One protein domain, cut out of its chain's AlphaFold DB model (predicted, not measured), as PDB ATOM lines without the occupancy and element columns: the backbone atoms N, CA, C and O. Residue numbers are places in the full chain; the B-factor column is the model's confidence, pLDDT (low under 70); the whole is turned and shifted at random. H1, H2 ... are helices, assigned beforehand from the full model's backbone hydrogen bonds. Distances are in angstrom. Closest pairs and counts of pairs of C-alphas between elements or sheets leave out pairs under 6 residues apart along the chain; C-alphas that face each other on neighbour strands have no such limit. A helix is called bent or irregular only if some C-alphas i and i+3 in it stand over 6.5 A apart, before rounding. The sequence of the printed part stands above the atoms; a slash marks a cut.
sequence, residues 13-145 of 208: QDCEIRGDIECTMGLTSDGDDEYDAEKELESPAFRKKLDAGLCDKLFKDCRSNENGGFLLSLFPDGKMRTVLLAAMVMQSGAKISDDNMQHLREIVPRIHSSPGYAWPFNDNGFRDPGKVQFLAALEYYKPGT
ATOM      1  N   GLN A  13     464.532 419.826 329.472       83.12
ATOM      2  CA  GLN A  13     463.520 420.663 328.822       83.12
ATOM      3  C   GLN A  13     462.212 419.914 328.525       83.12
ATOM      4  O   GLN A  13     461.134 420.489 328.649       83.12
ATOM      5  N   ASP A  14     462.280 418.628 328.159       88.31
ATOM      6  CA  ASP A  14     461.070 417.821 327.968       88.31
ATOM      7  C   ASP A  14     460.331 417.657 329.303       88.31
ATOM      8  O   ASP A  14     459.104 417.691 329.332       88.31
ATOM      9  N   CYS A  15     461.074 417.495 330.403       86.12
ATOM     10  CA  CYS A  15     460.520 417.387 331.750       86.12
ATOM     11  C   CYS A  15     459.896 418.701 332.231       86.12
ATOM     12  O   CYS A  15     458.818 418.667 332.816       86.12
ATOM     13  N   GLU A  16     460.514 419.847 331.942       86.38
ATOM     14  CA  GLU A  16     459.930 421.164 332.231       86.38
ATOM     15  C   GLU A  16     458.605 421.361 331.481       86.38
ATOM     16  O   GLU A  16     457.585 421.675 332.092       86.38
ATOM     17  N   ILE A  17     458.584 421.095 330.169       86.81
ATOM     18  CA  ILE A  17     457.356 421.195 329.367       86.81
ATOM     19  C   ILE A  17     456.297 420.205 329.859       86.81
ATOM     20  O   ILE A  17     455.110 420.529 329.889       86.81
ATOM     21  N   ARG A  18     456.707 418.987 330.225       89.00
ATOM     22  CA  ARG A  18     455.802 417.984 330.782       89.00
ATOM     23  C   ARG A  18     455.158 418.491 332.072       89.00
ATOM     24  O   ARG A  18     453.936 418.464 332.147       89.00
ATOM     25  N   GLY A  19     455.937 419.018 333.017       85.44
ATOM     26  CA  GLY A  19     455.413 419.591 334.262       85.44
ATOM     27  C   GLY A  19     454.430 420.742 334.014       85.44
ATOM     28  O   GLY A  19     453.351 420.788 334.605       85.44
ATOM     29  N   ASP A  20     454.738 421.624 333.062       86.31
ATOM     30  CA  ASP A  20     453.830 422.683 332.603       86.31
ATOM     31  C   ASP A  20     452.491 422.135 332.073       86.31
ATOM     32  O   ASP A  20     451.414 422.691 332.334       86.31
ATOM     33  N   ILE A  21     452.544 421.063 331.279       88.88
ATOM     34  CA  ILE A  21     451.355 420.410 330.724       88.88
ATOM     35  C   ILE A  21     450.569 419.712 331.836       88.88
ATOM     36  O   ILE A  21     449.350 419.862 331.873       88.88
ATOM     37  N   GLU A  22     451.236 419.018 332.759       89.50
ATOM     38  CA  GLU A  22     450.624 418.392 333.940       89.50
ATOM     39  C   GLU A  22     449.873 419.435 334.780       89.50
ATOM     40  O   GLU A  22     448.693 419.252 335.089       89.50
ATOM     41  N   CYS A  23     450.482 420.598 335.025       85.25
ATOM     42  CA  CYS A  23     449.817 421.721 335.689       85.25
ATOM     43  C   CYS A  23     448.579 422.194 334.909       85.25
ATOM     44  O   CYS A  23     447.511 422.394 335.484       85.25
ATOM     45  N   THR A  24     448.689 422.325 333.582       86.69
ATOM     46  CA  THR A  24     447.564 422.732 332.713       86.69
ATOM     47  C   THR A  24     446.431 421.695 332.713       86.69
ATOM     48  O   THR A  24     445.254 422.038 332.593       86.69
ATOM     49  N   MET A  25     446.777 420.418 332.865       86.25
ATOM     50  CA  MET A  25     445.852 419.294 332.997       86.25
ATOM     51  C   MET A  25     445.175 419.220 334.375       86.25
ATOM     52  O   MET A  25     444.225 418.449 334.536       86.25
ATOM     53  N   GLY A  26     445.626 420.018 335.348       83.25
ATOM     54  CA  GLY A  26     445.171 419.945 336.735       83.25
ATOM     55  C   GLY A  26     445.696 418.708 337.463       83.25
ATOM     56  O   GLY A  26     445.022 418.197 338.354       83.25
ATOM     57  N   LEU A  27     446.861 418.198 337.052       78.38
ATOM     58  CA  LEU A  27     447.589 417.134 337.734       78.38
ATOM     59  C   LEU A  27     448.518 417.765 338.786       78.38
ATOM     60  O   LEU A  27     449.736 417.716 338.642       78.38
ATOM     61  N   THR A  28     447.950 418.432 339.794       65.06
ATOM     62  CA  THR A  28     448.715 419.109 340.856       65.06
ATOM     63  C   THR A  28     448.718 418.305 342.155       65.06
ATOM     64  O   THR A  28     447.728 417.670 342.521       65.06
ATOM     65  N   SER A  29     449.839 418.358 342.879       57.41
ATOM     66  CA  SER A  29     449.958 417.842 344.243       57.41
ATOM     67  C   SER A  29     449.411 418.874 345.236       57.41
ATOM     68  O   SER A  29     450.154 419.704 345.758       57.41
ATOM     69  N   ASP A  30     448.109 418.852 345.501       51.56
ATOM     70  CA  ASP A  30     447.504 419.766 346.484       51.56
ATOM     71  C   ASP A  30     447.638 419.250 347.944       51.56
ATOM     72  O   ASP A  30     446.995 419.783 348.849       51.56
ATOM     73  N   GLY A  31     448.461 418.219 348.202       56.53
ATOM     74  CA  GLY A  31     448.618 417.589 349.523       56.53
ATOM     75  C   GLY A  31     450.022 417.043 349.816       56.53
ATOM     76  O   GLY A  31     450.873 416.993 348.933       56.53
ATOM     77  N   ASP A  32     450.233 416.627 351.070       47.97
ATOM     78  CA  ASP A  32     451.504 416.095 351.604       47.97
ATOM     79  C   ASP A  32     451.806 414.645 351.155       47.97
ATOM     80  O   ASP A  32     452.862 414.095 351.481       47.97
ATOM     81  N   ASP A  33     450.880 414.017 350.424       56.75
ATOM     82  CA  ASP A  33     451.042 412.679 349.859       56.75
ATOM     83  C   ASP A  33     451.904 412.726 348.588       56.75
ATOM     84  O   ASP A  33     451.806 413.649 347.778       56.75
ATOM     85  N   GLU A  34     452.729 411.696 348.383       56.62
ATOM     86  CA  GLU A  34     453.512 411.507 347.159       56.62
ATOM     87  C   GLU A  34     452.564 411.367 345.953       56.62
ATOM     88  O   GLU A  34     451.994 410.307 345.688       56.62
ATOM     89  N   TYR A  35     452.332 412.483 345.262       64.81
ATOM     90  CA  TYR A  35     451.460 412.559 344.099       64.81
ATOM     91  C   TYR A  35     452.163 411.963 342.880       64.81
ATOM     92  O   TYR A  35     453.063 412.568 342.293       64.81
ATOM     93  N   ASP A  36     451.734 410.768 342.491       75.19
ATOM     94  CA  ASP A  36     452.235 410.085 341.306       75.19
ATOM     95  C   ASP A  36     451.452 410.540 340.062       75.19
ATOM     96  O   ASP A  36     450.430 409.958 339.677       75.19
ATOM     97  N   ALA A  37     451.928 411.625 339.445       75.62
ATOM     98  CA  ALA A  37     451.332 412.203 338.241       75.62
ATOM     99  C   ALA A  37     451.258 411.204 337.071       75.62
ATOM    100  O   ALA A  37     450.324 411.276 336.270       75.62
ATOM    101  N   GLU A  38     452.201 410.257 336.982       78.19
ATOM    102  CA  GLU A  38     452.210 409.214 335.945       78.19
ATOM    103  C   GLU A  38     451.021 408.281 336.122       78.19
ATOM    104  O   GLU A  38     450.254 408.040 335.188       78.19
ATOM    105  N   LYS A  39     450.804 407.830 337.357       83.44
ATOM    106  CA  LYS A  39     449.688 406.951 337.695       83.44
ATOM    107  C   LYS A  39     448.325 407.615 337.500       83.44
ATOM    108  O   LYS A  39     447.388 406.962 337.034       83.44
ATOM    109  N   GLU A  40     448.194 408.897 337.833       85.56
ATOM    110  CA  GLU A  40     446.952 409.640 337.597       85.56
ATOM    111  C   GLU A  40     446.691 409.875 336.103       85.56
ATOM    112  O   GLU A  40     445.554 409.691 335.653       85.56
ATOM    113  N   LEU A  41     447.728 410.198 335.317       86.00
ATOM    114  CA  LEU A  41     447.642 410.350 333.860       86.00
ATOM    115  C   LEU A  41     447.173 409.055 333.174       86.00
ATOM    116  O   LEU A  41     446.371 409.104 332.239       86.00
ATOM    117  N   GLU A  42     447.625 407.899 333.662       86.94
ATOM    118  CA  GLU A  42     447.226 406.574 333.168       86.94
ATOM    119  C   GLU A  42     445.875 406.087 333.724       86.94
ATOM    120  O   GLU A  42     445.348 405.048 333.304       86.94
ATOM    121  N   SER A  43     445.263 406.829 334.651       90.69
ATOM    122  CA  SER A  43     444.022 406.402 335.286       90.69
ATOM    123  C   SER A  43     442.834 406.397 334.300       90.69
ATOM    124  O   SER A  43     442.645 407.328 333.502       90.69
ATOM    125  N   PRO A  44     441.920 405.407 334.387       91.62
ATOM    126  CA  PRO A  44     440.707 405.394 333.565       91.62
ATOM    127  C   PRO A  44     439.807 406.617 333.784       91.62
ATOM    128  O   PRO A  44     439.033 406.991 332.901       91.62
ATOM    129  N   ALA A  45     439.869 407.225 334.974       91.12
ATOM    130  CA  ALA A  45     439.118 408.427 335.304       91.12
ATOM    131  C   ALA A  45     439.664 409.649 334.557       91.12
ATOM    132  O   ALA A  45     438.882 410.404 333.974       91.12
ATOM    133  N   PHE A  46     440.987 409.819 334.522       91.69
ATOM    134  CA  PHE A  46     441.619 410.921 333.808       91.69
ATOM    135  C   PHE A  46     441.456 410.788 332.294       91.69
ATOM    136  O   PHE A  46     441.055 411.745 331.630       91.69
ATOM    137  N   ARG A  47     441.604 409.572 331.754       94.25
ATOM    138  CA  ARG A  47     441.308 409.294 330.343       94.25
ATOM    139  C   ARG A  47     439.896 409.740 329.937       94.25
ATOM    140  O   ARG A  47     439.732 410.382 328.906       94.25
ATOM    141  N   LYS A  48     438.876 409.474 330.764       94.38
ATOM    142  CA  LYS A  48     437.504 409.956 330.506       94.38
ATOM    143  C   LYS A  48     437.412 411.482 330.481       94.38
ATOM    144  O   LYS A  48     436.642 412.013 329.688       94.38
ATOM    145  N   LYS A  49     438.171 412.192 331.326       94.81
ATOM    146  CA  LYS A  49     438.231 413.666 331.305       94.81
ATOM    147  C   LYS A  49     438.844 414.175 329.997       94.81
ATOM    148  O   LYS A  49     438.309 415.112 329.410       94.81
ATOM    149  N   LEU A  50     439.919 413.538 329.525       94.69
ATOM    150  CA  LEU A  50     440.532 413.840 328.226       94.69
ATOM    151  C   LEU A  50     439.549 413.610 327.073       94.69
ATOM    152  O   LEU A  50     439.328 414.529 326.281       94.69
ATOM    153  N   ASP A  51     438.907 412.439 327.043       95.38
ATOM    154  CA  ASP A  51     437.922 412.049 326.024       95.38
ATOM    155  C   ASP A  51     436.657 412.936 326.045       95.38
ATOM    156  O   ASP A  51     436.005 413.108 325.018       95.38
ATOM    157  N   ALA A  52     436.313 413.537 327.191       94.75
ATOM    158  CA  ALA A  52     435.171 414.447 327.339       94.75
ATOM    159  C   ALA A  52     435.404 415.857 326.751       94.75
ATOM    160  O   ALA A  52     434.516 416.706 326.841       94.75
ATOM    161  N   GLY A  53     436.576 416.120 326.160       93.62
ATOM    162  CA  GLY A  53     436.883 417.365 325.445       93.62
ATOM    163  C   GLY A  53     438.035 418.184 326.030       93.62
ATOM    164  O   GLY A  53     438.433 419.181 325.425       93.62
ATOM    165  N   LEU A  54     438.622 417.769 327.164       94.19
ATOM    166  CA  LEU A  54     439.838 418.409 327.683       94.19
ATOM    167  C   LEU A  54     440.995 418.275 326.681       94.19
ATOM    168  O   LEU A  54     441.730 419.238 326.483       94.19
ATOM    169  N   CYS A  55     441.108 417.128 325.998       95.00
ATOM    170  CA  CYS A  55     442.124 416.904 324.969       95.00
ATOM    171  C   CYS A  55     442.071 417.985 323.874       95.00
ATOM    172  O   CYS A  55     443.058 418.681 323.644       95.00
ATOM    173  N   ASP A  56     440.913 418.188 323.237       96.12
ATOM    174  CA  ASP A  56     440.780 419.169 322.151       96.12
ATOM    175  C   ASP A  56     441.031 420.609 322.624       96.12
ATOM    176  O   ASP A  56     441.615 421.410 321.888       96.12
ATOM    177  N   LYS A  57     440.653 420.938 323.868       94.81
ATOM    178  CA  LYS A  57     440.968 422.238 324.478       94.81
ATOM    179  C   LYS A  57     442.482 422.446 324.596       94.81
ATOM    180  O   LYS A  57     442.985 423.463 324.127       94.81
ATOM    181  N   LEU A  58     443.205 421.471 325.150       94.12
ATOM    182  CA  LEU A  58     444.661 421.549 325.321       94.12
ATOM    183  C   LEU A  58     445.390 421.682 323.977       94.12
ATOM    184  O   LEU A  58     446.311 422.490 323.850       94.12
ATOM    185  N   PHE A  59     444.958 420.937 322.955       95.12
ATOM    186  CA  PHE A  59     445.525 421.053 321.609       95.12
ATOM    187  C   PHE A  59     445.275 422.430 320.997       95.12
ATOM    188  O   PHE A  59     446.186 423.006 320.403       95.12
ATOM    189  N   LYS A  60     444.072 422.993 321.156       93.94
ATOM    190  CA  LYS A  60     443.756 424.347 320.678       93.94
ATOM    191  C   LYS A  60     444.644 425.406 321.337       93.94
ATOM    192  O   LYS A  60     445.133 426.306 320.648       93.94
ATOM    193  N   ASP A  61     444.871 425.276 322.640       89.75
ATOM    194  CA  ASP A  61     445.716 426.188 323.411       89.75
ATOM    195  C   ASP A  61     447.186 426.077 322.973       89.75
ATOM    196  O   ASP A  61     447.837 427.095 322.736       89.75
ATOM    197  N   CYS A  62     447.700 424.859 322.766       90.12
ATOM    198  CA  CYS A  62     449.063 424.655 322.262       90.12
ATOM    199  C   CYS A  62     449.236 425.221 320.846       90.12
ATOM    200  O   CYS A  62     450.143 426.019 320.617       90.12
ATOM    201  N   ARG A  63     448.314 424.906 319.926       90.88
ATOM    202  CA  ARG A  63     448.336 425.372 318.526       90.88
ATOM    203  C   ARG A  63     448.365 426.888 318.397       90.88
ATOM    204  O   ARG A  63     449.068 427.429 317.550       90.88
ATOM    205  N   SER A  64     447.620 427.577 319.258       87.12
ATOM    206  CA  SER A  64     447.557 429.042 319.266       87.12
ATOM    207  C   SER A  64     448.898 429.691 319.634       87.12
ATOM    208  O   SER A  64     449.136 430.841 319.275       87.12
ATOM    209  N   ASN A  65     449.787 428.944 320.297       81.44
ATOM    210  CA  ASN A  65     451.089 429.409 320.769       81.44
ATOM    211  C   ASN A  65     452.277 428.820 319.979       81.44
ATOM    212  O   ASN A  65     453.426 429.100 320.309       81.44
ATOM    213  N   GLU A  66     452.037 428.041 318.915       82.69
ATOM    214  CA  GLU A  66     453.099 427.359 318.153       82.69
ATOM    215  C   GLU A  66     454.050 428.307 317.416       82.69
ATOM    216  O   GLU A  66     455.220 427.977 317.229       82.69
ATOM    217  N   ASN A  67     453.550 429.465 316.972       73.31
ATOM    218  CA  ASN A  67     454.286 430.375 316.088       73.31
ATOM    219  C   ASN A  67     454.737 431.688 316.747       73.31
ATOM    220  O   ASN A  67     455.330 432.514 316.052       73.31
ATOM    221  N   GLY A  68     454.520 431.909 318.052       57.31
ATOM    222  CA  GLY A  68     455.214 433.019 318.710       57.31
ATOM    223  C   GLY A  68     454.672 433.558 320.029       57.31
ATOM    224  O   GLY A  68     453.478 433.768 320.215       57.31
ATOM    225  N   GLY A  69     455.643 433.945 320.858       46.75
ATOM    226  CA  GLY A  69     455.635 435.114 321.732       46.75
ATOM    227  C   GLY A  69     457.066 435.679 321.810       46.75
ATOM    228  O   GLY A  69     458.027 434.932 321.665       46.75
ATOM    229  N   PHE A  70     457.230 436.990 322.024       38.91
ATOM    230  CA  PHE A  70     458.504 437.749 322.018       38.91
ATOM    231  C   PHE A  70     459.628 437.197 322.934       38.91
ATOM    232  O   PHE A  70     460.792 437.533 322.744       38.91
ATOM    233  N   LEU A  71     459.308 436.312 323.883       43.38
ATOM    234  CA  LEU A  71     460.263 435.635 324.776       43.38
ATOM    235  C   LEU A  71     460.811 434.289 324.237       43.38
ATOM    236  O   LEU A  71     461.460 433.555 324.977       43.38
ATOM    237  N   LEU A  72     460.576 433.946 322.965       48.59
ATOM    238  CA  LEU A  72     460.927 432.646 322.360       48.59
ATOM    239  C   LEU A  72     462.434 432.315 322.300       48.59
ATOM    240  O   LEU A  72     462.789 431.200 321.944       48.59
ATOM    241  N   SER A  73     463.335 433.249 322.618       44.72
ATOM    242  CA  SER A  73     464.772 432.941 322.723       44.72
ATOM    243  C   SER A  73     465.136 432.183 324.005       44.72
ATOM    244  O   SER A  73     466.258 431.692 324.112       44.72
ATOM    245  N   LEU A  74     464.208 432.093 324.965       45.91
ATOM    246  CA  LEU A  74     464.406 431.443 326.263       45.91
ATOM    247  C   LEU A  74     463.538 430.193 326.467       45.91
ATOM    248  O   LEU A  74     463.764 429.472 327.432       45.91
ATOM    249  N   PHE A  75     462.573 429.920 325.581       51.41
ATOM    250  CA  PHE A  75     461.623 428.815 325.734       51.41
ATOM    251  C   PHE A  75     461.636 427.863 324.522       51.41
ATOM    252  O   PHE A  75     461.864 428.318 323.400       51.41
ATOM    253  N   PRO A  76     461.402 426.553 324.739       57.62
ATOM    254  CA  PRO A  76     461.371 425.524 323.693       57.62
ATOM    255  C   PRO A  76     460.437 425.866 322.522       57.62
ATOM    256  O   PRO A  76     459.451 426.579 322.705       57.62
ATOM    257  N   ASP A  77     460.712 425.312 321.329       68.00
ATOM    258  CA  ASP A  77     459.836 425.432 320.150       68.00
ATOM    259  C   ASP A  77     458.393 425.084 320.558       68.00
ATOM    260  O   ASP A  77     458.134 423.984 321.048       68.00
ATOM    261  N   GLY A  78     457.442 426.010 320.380       80.69
ATOM    262  CA  GLY A  78     456.043 425.804 320.772       80.69
ATOM    263  C   GLY A  78     455.433 424.544 320.149       80.69
ATOM    264  O   GLY A  78     454.563 423.909 320.741       80.69
ATOM    265  N   LYS A  79     455.963 424.099 319.003       90.00
ATOM    266  CA  LYS A  79     455.578 422.833 318.369       90.00
ATOM    267  C   LYS A  79     455.991 421.612 319.193       90.00
ATOM    268  O   LYS A  79     455.261 420.623 319.197       90.00
ATOM    269  N   MET A  80     457.118 421.667 319.912       90.19
ATOM    270  CA  MET A  80     457.517 420.600 320.838       90.19
ATOM    271  C   MET A  80     456.532 420.472 321.998       90.19
ATOM    272  O   MET A  80     456.229 419.351 322.394       90.19
ATOM    273  N   ARG A  81     455.939 421.572 322.483       91.06
ATOM    274  CA  ARG A  81     454.853 421.504 323.476       91.06
ATOM    275  C   ARG A  81     453.645 420.737 322.936       91.06
ATOM    276  O   ARG A  81     453.134 419.863 323.630       91.06
ATOM    277  N   THR A  82     453.239 420.985 321.687       94.50
ATOM    278  CA  THR A  82     452.161 420.219 321.031       94.50
ATOM    279  C   THR A  82     452.512 418.731 320.897       94.50
ATOM    280  O   THR A  82     451.663 417.872 321.137       94.50
ATOM    281  N   VAL A  83     453.762 418.403 320.554       95.50
ATOM    282  CA  VAL A  83     454.248 417.013 320.476       95.50
ATOM    283  C   VAL A  83     454.218 416.327 321.842       95.50
ATOM    284  O   VAL A  83     453.718 415.208 321.943       95.50
ATOM    285  N   LEU A  84     454.734 416.974 322.889       94.44
ATOM    286  CA  LEU A  84     454.783 416.397 324.234       94.44
ATOM    287  C   LEU A  84     453.380 416.246 324.828       94.44
ATOM    288  O   LEU A  84     453.090 415.210 325.420       94.44
ATOM    289  N   LEU A  85     452.473 417.197 324.569       95.50
ATOM    290  CA  LEU A  85     451.053 417.048 324.894       95.50
ATOM    291  C   LEU A  85     450.474 415.801 324.224       95.50
ATOM    292  O   LEU A  85     449.845 414.978 324.883       95.50
ATOM    293  N   ALA A  86     450.694 415.638 322.920       97.00
ATOM    294  CA  ALA A  86     450.206 414.475 322.193       97.00
ATOM    295  C   ALA A  86     450.786 413.165 322.743       97.00
ATOM    296  O   ALA A  86     450.049 412.193 322.887       97.00
ATOM    297  N   ALA A  87     452.073 413.149 323.098       96.69
ATOM    298  CA  ALA A  87     452.715 412.000 323.721       96.69
ATOM    299  C   ALA A  87     452.066 411.642 325.072       96.69
ATOM    300  O   ALA A  87     451.761 410.474 325.299       96.69
ATOM    301  N   MET A  88     451.758 412.629 325.920       95.38
ATOM    302  CA  MET A  88     451.045 412.412 327.188       95.38
ATOM    303  C   MET A  88     449.607 411.918 326.985       95.38
ATOM    304  O   MET A  88     449.134 411.020 327.682       95.38
ATOM    305  N   VAL A  89     448.895 412.450 325.988       96.31
ATOM    306  CA  VAL A  89     447.549 411.970 325.645       96.31
ATOM    307  C   VAL A  89     447.606 410.520 325.145       96.31
ATOM    308  O   VAL A  89     446.778 409.705 325.554       96.31
ATOM    309  N   MET A  90     448.607 410.157 324.337       96.31
ATOM    310  CA  MET A  90     448.834 408.768 323.920       96.31
ATOM    311  C   MET A  90     449.221 407.850 325.092       96.31
ATOM    312  O   MET A  90     448.767 406.706 325.126       96.31
ATOM    313  N   GLN A  91     449.982 408.342 326.077       94.38
ATOM    314  CA  GLN A  91     450.281 407.614 327.320       94.38
ATOM    315  C   GLN A  91     449.006 407.288 328.098       94.38
ATOM    316  O   GLN A  91     448.804 406.143 328.477       94.38
ATOM    317  N   SER A  92     448.078 408.236 328.230       94.75
ATOM    318  CA  SER A  92     446.784 407.973 328.885       94.75
ATOM    319  C   SER A  92     445.864 407.010 328.109       94.75
ATOM    320  O   SER A  92     444.835 406.560 328.619       94.75
ATOM    321  N   GLY A  93     446.173 406.723 326.838       95.38
ATOM    322  CA  GLY A  93     445.295 405.971 325.942       95.38
ATOM    323  C   GLY A  93     444.041 406.747 325.508       95.38
ATOM    324  O   GLY A  93     443.100 406.143 324.991       95.38
ATOM    325  N   ALA A  94     443.978 408.063 325.724       96.62
ATOM    326  CA  ALA A  94     442.846 408.889 325.311       96.62
ATOM    327  C   ALA A  94     442.779 409.076 323.786       96.62
ATOM    328  O   ALA A  94     443.766 408.948 323.051       96.62
ATOM    329  N   LYS A  95     441.583 409.361 323.277       96.50
ATOM    330  CA  LYS A  95     441.355 409.595 321.854       96.50
ATOM    331  C   LYS A  95     441.874 410.978 321.465       96.50
ATOM    332  O   LYS A  95     441.476 411.987 322.032       96.50
ATOM    333  N   ILE A  96     442.692 411.013 320.420       97.12
ATOM    334  CA  ILE A  96     443.073 412.245 319.726       97.12
ATOM    335  C   ILE A  96     442.175 412.366 318.492       97.12
ATOM    336  O   ILE A  96     441.974 411.383 317.775       97.12
ATOM    337  N   SER A  97     441.588 413.541 318.263       96.62
ATOM    338  CA  SER A  97     440.756 413.798 317.083       96.62
ATOM    339  C   SER A  97     441.577 413.741 315.787       96.62
ATOM    340  O   SER A  97     442.777 414.017 315.785       96.62
ATOM    341  N   ASP A  98     440.935 413.387 314.669       96.31
ATOM    342  CA  ASP A  98     441.626 413.224 313.380       96.31
ATOM    343  C   ASP A  98     442.298 414.524 312.913       96.31
ATOM    344  O   ASP A  98     443.391 414.488 312.351       96.31
ATOM    345  N   ASP A  99     441.692 415.673 313.224       97.19
ATOM    346  CA  ASP A  99     442.264 417.001 312.986       97.19
ATOM    347  C   ASP A  99     443.563 417.217 313.785       97.19
ATOM    348  O   ASP A  99     444.582 417.643 313.238       97.19
ATOM    349  N   ASN A 100     443.571 416.846 315.071       97.19
ATOM    350  CA  ASN A 100     444.768 416.875 315.918       97.19
ATOM    351  C   ASN A 100     445.860 415.931 315.403       97.19
ATOM    352  O   ASN A 100     447.018 416.341 315.305       97.19
ATOM    353  N   MET A 101     445.498 414.718 314.981       97.31
ATOM    354  CA  MET A 101     446.440 413.773 314.374       97.31
ATOM    355  C   MET A 101     447.028 414.296 313.058       97.31
ATOM    356  O   MET A 101     448.224 414.139 312.816       97.31
ATOM    357  N   GLN A 102     446.213 414.925 312.210       97.38
ATOM    358  CA  GLN A 102     446.664 415.494 310.942       97.38
ATOM    359  C   GLN A 102     447.648 416.646 311.163       97.38
ATOM    360  O   GLN A 102     448.729 416.651 310.577       97.38
ATOM    361  N   HIS A 103     447.334 417.560 312.080       96.75
ATOM    362  CA  HIS A 103     448.236 418.653 312.446       96.75
ATOM    363  C   HIS A 103     449.587 418.149 312.969       96.75
ATOM    364  O   HIS A 103     450.638 418.627 312.544       96.75
ATOM    365  N   LEU A 104     449.585 417.122 313.827       97.06
ATOM    366  CA  LEU A 104     450.820 416.494 314.308       97.06
ATOM    367  C   LEU A 104     451.681 415.962 313.151       97.06
ATOM    368  O   LEU A 104     452.895 416.177 313.136       97.06
ATOM    369  N   ARG A 105     451.064 415.325 312.146       97.00
ATOM    370  CA  ARG A 105     451.769 414.835 310.946       97.00
ATOM    371  C   ARG A 105     452.386 415.962 310.118       97.00
ATOM    372  O   ARG A 105     453.395 415.736 309.453       97.00
ATOM    373  N   GLU A 106     451.825 417.164 310.170       95.38
ATOM    374  CA  GLU A 106     452.334 418.328 309.440       95.38
ATOM    375  C   GLU A 106     453.486 419.032 310.167       95.38
ATOM    376  O   GLU A 106     454.443 419.469 309.517       95.38
ATOM    377  N   ILE A 107     453.428 419.135 311.499       94.50
ATOM    378  CA  ILE A 107     454.443 419.859 312.279       94.50
ATOM    379  C   ILE A 107     455.682 419.013 312.577       94.50
ATOM    380  O   ILE A 107     456.795 419.531 312.493       94.50
ATOM    381  N   VAL A 108     455.529 417.716 312.873       94.88
ATOM    382  CA  VAL A 108     456.642 416.862 313.330       94.88
ATOM    383  C   VAL A 108     457.801 416.809 312.329       94.88
ATOM    384  O   VAL A 108     458.951 416.963 312.750       94.88
ATOM    385  N   PRO A 109     457.574 416.667 311.006       92.81
ATOM    386  CA  PRO A 109     458.664 416.699 310.035       92.81
ATOM    387  C   PRO A 109     459.453 418.015 310.044       92.81
ATOM    388  O   PRO A 109     460.660 417.982 309.805       92.81
ATOM    389  N   ARG A 110     458.796 419.141 310.361       90.88
ATOM    390  CA  ARG A 110     459.373 420.498 310.354       90.88
ATOM    391  C   ARG A 110     460.188 420.822 311.606       90.88
ATOM    392  O   ARG A 110     460.966 421.770 311.577       90.88
ATOM    393  N   ILE A 111     460.014 420.067 312.690       90.19
ATOM    394  CA  ILE A 111     460.800 420.234 313.915       90.19
ATOM    395  C   ILE A 111     462.209 419.681 313.675       90.19
ATOM    396  O   ILE A 111     462.375 418.576 313.141       90.19
ATOM    397  N   HIS A 112     463.222 420.457 314.066       88.75
ATOM    398  CA  HIS A 112     464.622 420.049 313.982       88.75
ATOM    399  C   HIS A 112     464.856 418.739 314.747       88.75
ATOM    400  O   HIS A 112     464.300 418.536 315.828       88.75
ATOM    401  N   SER A 113     465.684 417.855 314.189       90.19
ATOM    402  CA  SER A 113     466.163 416.675 314.899       90.19
ATOM    403  C   SER A 113     467.677 416.565 314.851       90.19
ATOM    404  O   SER A 113     468.308 416.882 313.840       90.19
ATOM    405  N   SER A 114     468.248 416.145 315.975       88.12
ATOM    406  CA  SER A 114     469.678 415.918 316.127       88.12
ATOM    407  C   SER A 114     469.998 414.415 316.108       88.12
ATOM    408  O   SER A 114     469.388 413.650 316.862       88.12
ATOM    409  N   PRO A 115     470.999 413.969 315.323       80.94
ATOM    410  CA  PRO A 115     471.372 412.553 315.205       80.94
ATOM    411  C   PRO A 115     472.092 411.977 316.435       80.94
ATOM    412  O   PRO A 115     472.367 410.779 316.501       80.94
ATOM    413  N   GLY A 116     472.439 412.815 317.411       77.12
ATOM    414  CA  GLY A 116     473.194 412.414 318.591       77.12
ATOM    415  C   GLY A 116     473.285 413.539 319.612       77.12
ATOM    416  O   GLY A 116     472.299 414.223 319.869       77.12
ATOM    417  N   TYR A 117     474.470 413.720 320.202       75.88
ATOM    418  CA  TYR A 117     474.711 414.814 321.141       75.88
ATOM    419  C   TYR A 117     474.442 416.166 320.472       75.88
ATOM    420  O   TYR A 117     475.026 416.478 319.432       75.88
ATOM    421  N   ALA A 118     473.590 416.962 321.105       77.44
ATOM    422  CA  ALA A 118     473.383 418.360 320.786       77.44
ATOM    423  C   ALA A 118     473.865 419.212 321.962       77.44
ATOM    424  O   ALA A 118     473.850 418.782 323.118       77.44
ATOM    425  N   TRP A 119     474.327 420.421 321.658       71.94
ATOM    426  CA  TRP A 119     474.710 421.372 322.693       71.94
ATOM    427  C   TRP A 119     473.469 421.823 323.467       71.94
ATOM    428  O   TRP A 119     472.466 422.124 322.822       71.94
ATOM    429  N   PRO A 120     473.542 421.958 324.805       70.56
ATOM    430  CA  PRO A 120     472.418 422.352 325.656       70.56
ATOM    431  C   PRO A 120     471.575 423.517 325.128       70.56
ATOM    432  O   PRO A 120     470.353 423.456 325.133       70.56
ATOM    433  N   PHE A 121     472.228 424.558 324.611       67.38
ATOM    434  CA  PHE A 121     471.571 425.777 324.131       67.38
ATOM    435  C   PHE A 121     470.834 425.609 322.789       67.38
ATOM    436  O   PHE A 121     470.146 426.529 322.357       67.38
ATOM    437  N   ASN A 122     470.995 424.467 322.112       68.38
ATOM    438  CA  ASN A 122     470.395 424.181 320.809       68.38
ATOM    439  C   ASN A 122     469.742 422.782 320.743       68.38
ATOM    440  O   ASN A 122     469.490 422.277 319.652       68.38
ATOM    441  N   ASP A 123     469.461 422.152 321.892       76.50
ATOM    442  CA  ASP A 123     468.807 420.831 322.008       76.50
ATOM    443  C   ASP A 123     467.269 420.965 322.155       76.50
ATOM    444  O   ASP A 123     466.630 420.236 322.909       76.50
ATOM    445  N   ASN A 124     466.676 421.927 321.430       76.75
ATOM    446  CA  ASN A 124     465.265 422.345 321.548       76.75
ATOM    447  C   ASN A 124     464.274 421.514 320.708       76.75
ATOM    448  O   ASN A 124     463.092 421.846 320.635       76.75
ATOM    449  N   GLY A 125     464.757 420.496 319.995       86.38
ATOM    450  CA  GLY A 125     463.966 419.689 319.066       86.38
ATOM    451  C   GLY A 125     463.966 418.215 319.446       86.38
ATOM    452  O   GLY A 125     464.179 417.843 320.597       86.38
ATOM    453  N   PHE A 126     463.758 417.355 318.455       90.88
ATOM    454  CA  PHE A 126     463.875 415.921 318.667       90.88
ATOM    455  C   PHE A 126     465.332 415.455 318.661       90.88
ATOM    456  O   PHE A 126     466.208 416.041 318.026       90.88
ATOM    457  N   ARG A 127     465.557 414.276 319.233       90.00
ATOM    458  CA  ARG A 127     466.634 413.397 318.768       90.00
ATOM    459  C   ARG A 127     466.096 412.445 317.718       90.00
ATOM    460  O   ARG A 127     464.924 412.077 317.778       90.00
ATOM    461  N   ASP A 128     466.932 412.056 316.763       91.44
ATOM    462  CA  ASP A 128     466.495 411.227 315.635       91.44
ATOM    463  C   ASP A 128     465.710 409.975 316.082       91.44
ATOM    464  O   ASP A 128     464.609 409.778 315.564       91.44
ATOM    465  N   PRO A 129     466.149 409.188 317.090       92.31
ATOM    466  CA  PRO A 129     465.381 408.028 317.548       92.31
ATOM    467  C   PRO A 129     464.002 408.405 318.105       92.31
ATOM    468  O   PRO A 129     463.005 407.811 317.705       92.31
ATOM    469  N   GLY A 130     463.920 409.435 318.955       93.75
ATOM    470  CA  GLY A 130     462.653 409.932 319.500       93.75
ATOM    471  C   GLY A 130     461.710 410.500 318.434       93.75
ATOM    472  O   GLY A 130     460.501 410.282 318.506       93.75
ATOM    473  N   LYS A 131     462.238 411.167 317.394       95.06
ATOM    474  CA  LYS A 131     461.427 411.635 316.254       95.06
ATOM    475  C   LYS A 131     460.807 410.463 315.512       95.06
ATOM    476  O   LYS A 131     459.615 410.477 315.220       95.06
ATOM    477  N   VAL A 132     461.617 409.452 315.207       95.44
ATOM    478  CA  VAL A 132     461.160 408.260 314.489       95.44
ATOM    479  C   VAL A 132     460.149 407.479 315.341       95.44
ATOM    480  O   VAL A 132     459.124 407.055 314.812       95.44
ATOM    481  N   GLN A 133     460.366 407.359 316.656       96.19
ATOM    482  CA  GLN A 133     459.403 406.762 317.592       96.19
ATOM    483  C   GLN A 133     458.053 407.487 317.577       96.19
ATOM    484  O   GLN A 133     457.001 406.846 317.516       96.19
ATOM    485  N   PHE A 134     458.066 408.822 317.600       97.00
ATOM    486  CA  PHE A 134     456.840 409.615 317.562       97.00
ATOM    487  C   PHE A 134     456.125 409.516 316.209       97.00
ATOM    488  O   PHE A 134     454.906 409.373 316.163       97.00
ATOM    489  N   LEU A 135     456.866 409.511 315.098       96.75
ATOM    490  CA  LEU A 135     456.293 409.273 313.769       96.75
ATOM    491  C   LEU A 135     455.622 407.895 313.678       96.75
ATOM    492  O   LEU A 135     454.511 407.801 313.160       96.75
ATOM    493  N   ALA A 136     456.237 406.851 314.242       96.12
ATOM    494  CA  ALA A 136     455.609 405.537 314.345       96.12
ATOM    495  C   ALA A 136     454.341 405.584 315.213       96.12
ATOM    496  O   ALA A 136     453.330 404.979 314.864       96.12
ATOM    497  N   ALA A 137     454.338 406.352 316.305       96.75
ATOM    498  CA  ALA A 137     453.136 406.540 317.112       96.75
ATOM    499  C   ALA A 137     451.981 407.157 316.305       96.75
ATOM    500  O   ALA A 137     450.856 406.678 316.398       96.75
ATOM    501  N   LEU A 138     452.246 408.144 315.443       96.56
ATOM    502  CA  LEU A 138     451.213 408.747 314.585       96.56
ATOM    503  C   LEU A 138     450.588 407.773 313.570       96.56
ATOM    504  O   LEU A 138     449.493 408.045 313.065       96.56
ATOM    505  N   GLU A 139     451.272 406.674 313.247       94.50
ATOM    506  CA  GLU A 139     450.799 405.629 312.331       94.50
ATOM    507  C   GLU A 139     450.110 404.472 313.074       94.50
ATOM    508  O   GLU A 139     449.066 403.997 312.631       94.50
ATOM    509  N   TYR A 140     450.666 404.031 314.209       93.81
ATOM    510  CA  TYR A 140     450.262 402.791 314.888       93.81
ATOM    511  C   TYR A 140     449.458 402.995 316.180       93.81
ATOM    512  O   TYR A 140     448.946 402.015 316.726       93.81
ATOM    513  N   TYR A 141     449.328 404.225 316.691       95.31
ATOM    514  CA  TYR A 141     448.581 404.486 317.923       95.31
ATOM    515  C   TYR A 141     447.106 404.080 317.798       95.31
ATOM    516  O   TYR A 141     446.410 404.454 316.853       95.31
ATOM    517  N   LYS A 142     446.621 403.326 318.791       93.81
ATOM    518  CA  LYS A 142     445.232 402.872 318.889       93.81
ATOM    519  C   LYS A 142     444.583 403.515 320.113       93.81
ATOM    520  O   LYS A 142     445.013 403.214 321.228       93.81
ATOM    521  N   PRO A 143     443.537 404.346 319.938       94.56
ATOM    522  CA  PRO A 143     442.804 404.913 321.058       94.56
ATOM    523  C   PRO A 143     442.358 403.820 322.025       94.56
ATOM    524  O   PRO A 143     441.686 402.856 321.660       94.56
ATOM    525  N   GLY A 144     442.746 403.993 323.275       93.06
ATOM    526  CA  GLY A 144     442.438 403.110 324.377       93.06
ATOM    527  C   GLY A 144     443.482 402.107 324.788       93.06
ATOM    528  O   GLY A 144     443.272 401.435 325.798       93.06
ATOM    529  N   THR A 145     444.602 402.065 324.081       92.31
ATOM    530  CA  THR A 145     445.806 401.379 324.528       92.31
ATOM    531  C   THR A 145     446.865 402.435 324.852       92.31
ATOM    532  O   THR A 145     447.296 403.129 323.930       92.31
TER     533      THR A 145
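What this domain is: This is residues 13 to 145 of the 208 residues of the protein "MYND-type zinc finger protein samB" of Diaporthe ampelina (UniProt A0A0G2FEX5). A hairpin of H3b and H4 makes the core, with H1 crossing H4 on one side and H5, paired with H6, on the other. H3a bends off near H2. The printed part, 133 residues with six named helices, is all helix and compact: radius of gyration of the C-alphas 15.0 A, spans 38 by 36 by 28 A.

How they stand to each other: H3, residues 44 to 64, one helix by its hydrogen bonds, is bent: C-alphas 52 and 55 are 7.7 A apart. Arm H3b, from residue 55, forms a hairpin with H4, residues 78 to 91, closest at C-alphas 62 and 82, 5.5 A. H5, residues 98 to 110, is only just irregular, C-alphas 106 and 109 being 6.6 A apart, with 7 of 9 O i to N i+4 pairs within hydrogen-bond range; the other helices have every one.

Where its parts are: H1, residues 13 to 25, begins at (463.520, 420.663, 328.822); H2 is residues 37 to 41; H6, residues 128 to 140, ends at (450.262, 402.791, 314.888).

The domain as a whole: Three links are long; pLDDT is under 70 in residues 28 to 35, 68 to 77 and 121 to 122.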